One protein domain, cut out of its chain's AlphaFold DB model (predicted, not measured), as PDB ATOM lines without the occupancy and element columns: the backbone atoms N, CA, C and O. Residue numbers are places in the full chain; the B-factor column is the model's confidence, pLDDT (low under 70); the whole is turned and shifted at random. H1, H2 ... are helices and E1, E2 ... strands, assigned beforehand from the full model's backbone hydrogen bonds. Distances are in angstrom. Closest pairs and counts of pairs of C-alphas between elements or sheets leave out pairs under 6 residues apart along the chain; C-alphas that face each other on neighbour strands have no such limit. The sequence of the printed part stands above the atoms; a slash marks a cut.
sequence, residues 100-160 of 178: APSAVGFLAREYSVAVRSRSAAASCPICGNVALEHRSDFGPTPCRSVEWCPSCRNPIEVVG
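What this domain is: This is residues 100 to 160 of the 178 residues of the protein "DUF59 domain-containing protein" of Acidimicrobiales bacterium (UniProt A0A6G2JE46). A strongly twisted four-stranded sheet has one helix, H1, packed beside its edge strand E1, and a long loop, residues 116 to 132, runs from E1 to the other edge strand, E2. The 61 printed residues run H1, E1, E2, E3, E4; the sheet, E1 E4 E3 E2, is mixed. The class is mixed, helices and strands, with under half of the residues in named elements. The whole is compact, radius of gyration of the C-alphas 10.4 A, spanning 26 by 25 by 23 A.

Where its parts are: H1, residues 101 to 111, begins at C-alpha 101 (151.173, 136.240, 130.613) and is 15.1 A long. E1 is 113 to 115, E2 133 to 136, E3 144 to 149, 15.7 A, and E4 154 to 159, 16.1 A, ending at C-alpha 159 (156.333, 125.839, 137.871).

How they stand to each other: E2, E3 and E4 form a meander, each strand the antiparallel neighbour of the one before, in hairpins E2-E3, N 148 to O 133 2.7 A, and E3-E4, N 147 to O 156 2.8 A. E1 is parallel to E4, N 114 to O 157 2.9 A. These N and O pairs are within hydrogen-bond range, as is every O i to N i+4 pair in H1. H1 is on one face of the sheet, two layers, at a height over the sheet of 4.6 A, over none of its strands, but only just: 2 of its C-alphas fall on E1. H1 and E1 touch, closest at the C-alphas of Leu 107 and Val 113, 5.2 A.

The domain as a whole: The C-alphas farthest apart, of Ala 100 and Arg 153, are 27.7 A apart. The printed part has no cut. The link E1 to E2 is long. No printed residue is under pLDDT 70.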
ATOM      1  N   ALA A 100     149.036 134.756 134.728       96.00
ATOM      2  CA  ALA A 100     148.922 135.812 133.739       96.00
ATOM      3  C   ALA A 100     150.170 135.861 132.832       96.00
ATOM      4  O   ALA A 100     151.294 135.730 133.326       96.00
ATOM      5  N   PRO A 101     150.027 136.139 131.521       94.00
ATOM      6  CA  PRO A 101     151.173 136.240 130.613       94.00
ATOM      7  C   PRO A 101     152.251 137.238 131.066       94.00
ATOM      8  O   PRO A 101     153.440 137.000 130.850       94.00
ATOM      9  N   SER A 102     151.853 138.332 131.729       94.38
ATOM     10  CA  SER A 102     152.779 139.300 132.333       94.38
ATOM     11  C   SER A 102     153.657 138.655 133.406       94.38
ATOM     12  O   SER A 102     154.875 138.834 133.384       94.38
ATOM     13  N   ALA A 103     153.059 137.857 134.292       96.44
ATOM     14  CA  ALA A 103     153.770 137.146 135.343       96.44
ATOM     15  C   ALA A 103     154.652 136.026 134.792       96.44
ATOM     16  O   ALA A 103     155.768 135.878 135.268       96.44
ATOM     17  N   VAL A 104     154.243 135.302 133.742       95.25
ATOM     18  CA  VAL A 104     155.125 134.317 133.079       95.25
ATOM     19  C   VAL A 104     156.423 134.981 132.610       95.25
ATOM     20  O   VAL A 104     157.518 134.493 132.893       95.25
ATOM     21  N   GLY A 105     156.314 136.124 131.925       94.88
ATOM     22  CA  GLY A 105     157.480 136.872 131.458       94.88
ATOM     23  C   GLY A 105     158.309 137.475 132.595       94.88
ATOM     24  O   GLY A 105     159.528 137.571 132.474       94.88
ATOM     25  N   PHE A 106     157.674 137.887 133.691       96.62
ATOM     26  CA  PHE A 106     158.365 138.398 134.875       96.62
ATOM     27  C   PHE A 106     159.135 137.292 135.606       96.62
ATOM     28  O   PHE A 106     160.334 137.433 135.823       96.62
ATOM     29  N   LEU A 107     158.480 136.161 135.887       96.50
ATOM     30  CA  LEU A 107     159.067 134.980 136.524       96.50
ATOM     31  C   LEU A 107     160.310 134.485 135.779       96.50
ATOM     32  O   LEU A 107     161.343 134.217 136.396       96.50
ATOM     33  N   ALA A 108     160.228 134.445 134.449       95.94
ATOM     34  CA  ALA A 108     161.344 134.065 133.600       95.94
ATOM     35  C   ALA A 108     162.546 135.010 133.757       95.94
ATOM     36  O   ALA A 108     163.673 134.545 133.895       95.94
ATOM     37  N   ARG A 109     162.325 136.328 133.742       95.00
ATOM     38  CA  ARG A 109     163.423 137.307 133.758       95.00
ATOM     39  C   ARG A 109     164.020 137.530 135.141       95.00
ATOM     40  O   ARG A 109     165.236 137.585 135.258       95.00
ATOM     41  N   GLU A 110     163.174 137.684 136.154       95.81
ATOM     42  CA  GLU A 110     163.610 138.138 137.478       95.81
ATOM     43  C   GLU A 110     163.986 136.970 138.395       95.81
ATOM     44  O   GLU A 110     164.901 137.093 139.203       95.81
ATOM     45  N   TYR A 111     163.340 135.808 138.232       93.56
ATOM     46  CA  TYR A 111     163.591 134.637 139.081       93.56
ATOM     47  C   TYR A 111     164.168 133.435 138.332       93.56
ATOM     48  O   TYR A 111     164.429 132.408 138.950       93.56
ATOM     49  N   SER A 112     164.374 133.526 137.011       94.31
ATOM     50  CA  SER A 112     164.786 132.379 136.184       94.31
ATOM     51  C   SER A 112     163.861 131.159 136.330       94.31
ATOM     52  O   SER A 112     164.295 130.015 136.183       94.31
ATOM     53  N   VAL A 113     162.573 131.407 136.583       95.44
ATOM     54  CA  VAL A 113     161.538 130.378 136.717       95.44
ATOM     55  C   VAL A 113     160.768 130.269 135.406       95.44
ATOM     56  O   VAL A 113     160.186 131.244 134.930       95.44
ATOM     57  N   ALA A 114     160.740 129.076 134.819       95.88
ATOM     58  CA  ALA A 114     159.896 128.795 133.666       95.88
ATOM     59  C   ALA A 114     158.508 128.318 134.104       95.88
ATOM     60  O   ALA A 114     158.335 127.721 135.166       95.88
ATOM     61  N   VAL A 115     157.514 128.526 133.248       94.25
ATOM     62  CA  VAL A 115     156.153 128.029 133.465       94.25
ATOM     63  C   VAL A 115     155.852 126.952 132.432       94.25
ATOM     64  O   VAL A 115     155.951 127.191 131.228       94.25
ATOM     65  N   ARG A 116     155.475 125.762 132.904       92.31
ATOM     66  CA  ARG A 116     154.928 124.685 132.077       92.31
ATOM     67  C   ARG A 116     153.408 124.759 132.137       92.31
ATOM     68  O   ARG A 116     152.803 124.373 133.131       92.31
ATOM     69  N   SER A 117     152.798 125.270 131.075       86.31
ATOM     70  CA  SER A 117     151.338 125.261 130.914       86.31
ATOM     71  C   SER A 117     150.844 123.866 130.501       86.31
ATOM     72  O   SER A 117     151.639 123.039 130.052       86.31
ATOM     73  N   ARG A 118     149.535 123.597 130.569       82.12
ATOM     74  CA  ARG A 118     148.971 122.324 130.067       82.12
ATOM     75  C   ARG A 118     149.073 122.184 128.549       82.12
ATOM     76  O   ARG A 118     149.008 121.079 128.024       82.12
ATOM     77  N   SER A 119     149.179 123.304 127.836       80.44
ATOM     78  CA  SER A 119     149.154 123.348 126.367       80.44
ATOM     79  C   SER A 119     150.526 123.558 125.723       80.44
ATOM     80  O   SER A 119     150.658 123.410 124.510       80.44
ATOM     81  N   ALA A 120     151.550 123.887 126.512       82.06
ATOM     82  CA  ALA A 120     152.887 124.186 126.016       82.06
ATOM     83  C   ALA A 120     153.975 123.799 127.022       82.06
ATOM     84  O   ALA A 120     153.868 124.076 128.220       82.06
ATOM     85  N   ALA A 121     155.054 123.217 126.492       86.50
ATOM     86  CA  ALA A 121     156.270 122.941 127.241       86.50
ATOM     87  C   ALA A 121     156.902 124.237 127.775       86.50
ATOM     88  O   ALA A 121     156.797 125.299 127.161       86.50
ATOM     89  N   ALA A 122     157.595 124.130 128.907       91.88
ATOM     90  CA  ALA A 122     158.374 125.232 129.448       91.88
ATOM     91  C   ALA A 122     159.566 125.564 128.535       91.88
ATOM     92  O   ALA A 122     160.267 124.672 128.053       91.88
ATOM     93  N   SER A 123     159.824 126.854 128.334       94.44
ATOM     94  CA  SER A 123     161.026 127.350 127.661       94.44
ATOM     95  C   SER A 123     162.079 127.771 128.677       94.44
ATOM     96  O   SER A 123     161.757 128.414 129.675       94.44
ATOM     97  N   CYS A 124     163.348 127.493 128.392       96.69
ATOM     98  CA  CYS A 124     164.468 127.985 129.182       96.69
ATOM     99  C   CYS A 124     164.450 129.527 129.244       96.69
ATOM    100  O   CYS A 124     164.592 130.158 128.194       96.69
ATOM    101  N   PRO A 125     164.368 130.147 130.433       96.75
ATOM    102  CA  PRO A 125     164.334 131.604 130.570       96.75
ATOM    103  C   PRO A 125     165.661 132.278 130.190       96.75
ATOM    104  O   PRO A 125     165.692 133.468 129.904       96.75
ATOM    105  N   ILE A 126     166.755 131.510 130.150       96.25
ATOM    106  CA  ILE A 126     168.103 132.019 129.874       96.25
ATOM    107  C   ILE A 126     168.389 132.072 128.369       96.25
ATOM    108  O   ILE A 126     168.952 133.045 127.878       96.25
ATOM    109  N   CYS A 127     168.044 131.017 127.622       96.81
ATOM    110  CA  CYS A 127     168.424 130.889 126.206       96.81
ATOM    111  C   CYS A 127     167.266 130.568 125.251       96.81
ATOM    112  O   CYS A 127     167.489 130.434 124.052       96.81
ATOM    113  N   GLY A 128     166.045 130.400 125.763       95.81
ATOM    114  CA  GLY A 128     164.856 130.110 124.960       95.81
ATOM    115  C   GLY A 128     164.705 128.659 124.494       95.81
ATOM    116  O   GLY A 128     163.702 128.340 123.863       95.81
ATOM    117  N   ASN A 129     165.647 127.757 124.799       95.88
ATOM    118  CA  ASN A 129     165.510 126.344 124.426       95.88
ATOM    119  C   ASN A 129     164.276 125.700 125.083       95.88
ATOM    120  O   ASN A 129     164.101 125.795 126.297       95.88
ATOM    121  N   VAL A 130     163.468 124.998 124.291       93.81
ATOM    122  CA  VAL A 130     162.247 124.297 124.736       93.81
ATOM    123  C   VAL A 130     162.474 122.812 125.031       93.81
ATOM    124  O   VAL A 130     161.623 122.162 125.630       93.81
ATOM    125  N   ALA A 131     163.627 122.260 124.637       93.12
ATOM    126  CA  ALA A 131     164.011 120.881 124.929       93.12
ATOM    127  C   ALA A 131     164.662 120.782 126.319       93.12
ATOM    128  O   ALA A 131     165.855 120.499 126.432       93.12
ATOM    129  N   LEU A 132     163.901 121.117 127.363       93.75
ATOM    130  CA  LEU A 132     164.314 120.936 128.754       93.75
ATOM    131  C   LEU A 132     164.215 119.454 129.148       93.75
ATOM    132  O   LEU A 132     163.268 118.766 128.773       93.75
ATOM    133  N   GLU A 133     165.207 118.969 129.889       94.31
ATOM    134  CA  GLU A 133     165.281 117.587 130.363       94.31
ATOM    135  C   GLU A 133     164.919 117.503 131.845       94.31
ATOM    136  O   GLU A 133     165.583 118.127 132.674       94.31
ATOM    137  N   HIS A 134     163.943 116.674 132.198       93.38
ATOM    138  CA  HIS A 134     163.543 116.504 133.590       93.38
ATOM    139  C   HIS A 134     164.680 115.963 134.462       93.38
ATOM    140  O   HIS A 134     165.374 115.015 134.082       93.38
ATOM    141  N   ARG A 135     164.871 116.564 135.642       94.25
ATOM    142  CA  ARG A 135     165.892 116.145 136.615       94.25
ATOM    143  C   ARG A 135     165.325 115.806 137.981       94.25
ATOM    144  O   ARG A 135     165.841 114.888 138.613       94.25
ATOM    145  N   SER A 136     164.326 116.546 138.446       92.00
ATOM    146  CA  SER A 136     163.728 116.337 139.760       92.00
ATOM    147  C   SER A 136     162.299 116.857 139.793       92.00
ATOM    148  O   SER A 136     162.038 117.987 139.379       92.00
ATOM    149  N   ASP A 137     161.396 116.076 140.379       88.25
ATOM    150  CA  ASP A 137     160.042 116.518 140.732       88.25
ATOM    151  C   ASP A 137     160.025 117.501 141.913       88.25
ATOM    152  O   ASP A 137     158.998 118.110 142.198       88.25
ATOM    153  N   PHE A 138     161.162 117.667 142.595       88.31
ATOM    154  CA  PHE A 138     161.314 118.509 143.776       88.31
ATOM    155  C   PHE A 138     162.285 119.661 143.503       88.31
ATOM    156  O   PHE A 138     163.454 119.427 143.178       88.31
ATOM    157  N   GLY A 139     161.792 120.890 143.652       87.88
ATOM    158  CA  GLY A 139     162.563 122.132 143.672       87.88
ATOM    159  C   GLY A 139     162.596 122.786 145.062       87.88
ATOM    160  O   GLY A 139     162.261 122.141 146.057       87.88
ATOM    161  N   PRO A 140     162.993 124.070 145.151       86.44
ATOM    162  CA  PRO A 140     163.073 124.798 146.423       86.44
ATOM    163  C   PRO A 140     161.728 124.954 147.132       86.44
ATOM    164  O   PRO A 140     161.678 125.049 148.357       86.44
ATOM    165  N   THR A 141     160.641 124.978 146.360       85.56
ATOM    166  CA  THR A 141     159.274 125.072 146.865       85.56
ATOM    167  C   THR A 141     158.431 123.946 146.261       85.56
ATOM    168  O   THR A 141     158.733 123.488 145.154       85.56
ATOM    169  N   PRO A 142     157.375 123.458 146.946       82.62
ATOM    170  CA  PRO A 142     156.616 122.290 146.481       82.62
ATOM    171  C   PRO A 142     155.978 122.453 145.096       82.62
ATOM    172  O   PRO A 142     155.678 121.463 144.435       82.62
ATOM    173  N   CYS A 143     155.741 123.691 144.656       84.94
ATOM    174  CA  CYS A 143     155.170 124.006 143.345       84.94
ATOM    175  C   CYS A 143     156.191 124.013 142.202       84.94
ATOM    176  O   CYS A 143     155.789 124.152 141.042       84.94
ATOM    177  N   ARG A 144     157.482 123.837 142.508       89.44
ATOM    178  CA  ARG A 144     158.574 123.854 141.537       89.44
ATOM    179  C   ARG A 144     159.192 122.473 141.366       89.44
ATOM    180  O   ARG A 144     159.428 121.746 142.327       89.44
ATOM    181  N   SER A 145     159.509 122.171 140.115       92.38
ATOM    182  CA  SER A 145     160.372 121.070 139.686       92.38
ATOM    183  C   SER A 145     161.693 121.629 139.155       92.38
ATOM    184  O   SER A 145     161.820 122.840 138.950       92.38
ATOM    185  N   VAL A 146     162.679 120.762 138.932       94.69
ATOM    186  CA  VAL A 146     163.966 121.142 138.339       94.69
ATOM    187  C   VAL A 146     164.180 120.385 137.037       94.69
ATOM    188  O   VAL A 146     164.133 119.155 136.979       94.69
ATOM    189  N   GLU A 147     164.480 121.144 135.995       95.12
ATOM    190  CA  GLU A 147     164.806 120.668 134.659       95.12
ATOM    191  C   GLU A 147     166.241 121.087 134.296       95.12
ATOM    192  O   GLU A 147     166.833 121.968 134.915       95.12
ATOM    193  N   TRP A 148     166.826 120.475 133.275       96.31
ATOM    194  CA  TRP A 148     168.149 120.805 132.755       96.31
ATOM    195  C   TRP A 148     168.048 121.313 131.325       96.31
ATOM    196  O   TRP A 148     167.440 120.671 130.469       96.31
ATOM    197  N   CYS A 149     168.679 122.450 131.038       97.44
ATOM    198  CA  CYS A 149     168.777 122.951 129.676       97.44
ATOM    199  C   CYS A 149     170.065 122.449 128.995       97.44
ATOM    200  O   CYS A 149     171.149 122.915 129.357       97.44
ATOM    201  N   PRO A 150     169.998 121.590 127.960       97.56
ATOM    202  CA  PRO A 150     171.195 121.102 127.272       97.56
ATOM    203  C   PRO A 150     171.928 122.192 126.473       97.56
ATOM    204  O   PRO A 150     173.133 122.079 126.251       97.56
ATOM    205  N   SER A 151     171.233 123.264 126.068       97.81
ATOM    206  CA  SER A 151     171.807 124.353 125.265       97.81
ATOM    207  C   SER A 151     172.698 125.288 126.081       97.81
ATOM    208  O   SER A 151     173.841 125.525 125.699       97.81
ATOM    209  N   CYS A 152     172.200 125.817 127.204       97.69
ATOM    210  CA  CYS A 152     172.969 126.739 128.049       97.69
ATOM    211  C   CYS A 152     173.583 126.079 129.289       97.69
ATOM    212  O   CYS A 152     174.326 126.745 130.003       97.69
ATOM    213  N   ARG A 153     173.306 124.791 129.535       97.12
ATOM    214  CA  ARG A 153     173.838 123.998 130.658       97.12
ATOM    215  C   ARG A 153     173.519 124.587 132.034       97.12
ATOM    216  O   ARG A 153     174.380 124.622 132.909       97.12
ATOM    217  N   ASN A 154     172.283 125.045 132.212       96.12
ATOM    218  CA  ASN A 154     171.785 125.531 133.496       96.12
ATOM    219  C   ASN A 154     170.650 124.637 134.016       96.12
ATOM    220  O   ASN A 154     169.850 124.152 133.203       96.12
ATOM    221  N   PRO A 155     170.549 124.451 135.347       95.56
ATOM    222  CA  PRO A 155     169.324 123.970 135.965       95.56
ATOM    223  C   PRO A 155     168.253 125.060 135.863       95.56
ATOM    224  O   PRO A 155     168.528 126.229 136.123       95.56
ATOM    225  N   ILE A 156     167.047 124.680 135.461       96.44
ATOM    226  CA  ILE A 156     165.904 125.571 135.289       96.44
ATOM    227  C   ILE A 156     164.810 125.121 136.248       96.44
ATOM    228  O   ILE A 156     164.357 123.978 136.183       96.44
ATOM    229  N   GLU A 157     164.379 126.020 137.124       95.31
ATOM    230  CA  GLU A 157     163.197 125.791 137.945       95.31
ATOM    231  C   GLU A 157     161.942 125.944 137.090       95.31
ATOM    232  O   GLU A 157     161.824 126.886 136.301       95.31
ATOM    233  N   VAL A 158     160.999 125.017 137.240       94.50
ATOM    234  CA  VAL A 158     159.762 125.008 136.460       94.50
ATOM    235  C   VAL A 158     158.557 124.900 137.375       94.50
ATOM    236  O   VAL A 158     158.412 123.927 138.117       94.50
ATOM    237  N   VAL A 159     157.672 125.891 137.283       92.31
ATOM    238  CA  VAL A 159     156.333 125.839 137.871       92.31
ATOM    239  C   VAL A 159     155.420 125.055 136.936       92.31
ATOM    240  O   VAL A 159     155.339 125.339 135.739       92.31
ATOM    241  N   GLY A 160     154.711 124.085 137.505       79.19
ATOM    242  CA  GLY A 160     153.863 123.156 136.768       79.19
ATOM    243  C   GLY A 160     154.446 121.752 136.761       79.19
ATOM    244  O   GLY A 160     155.597 121.532 136.382       79.19
TER     245      GLY A 160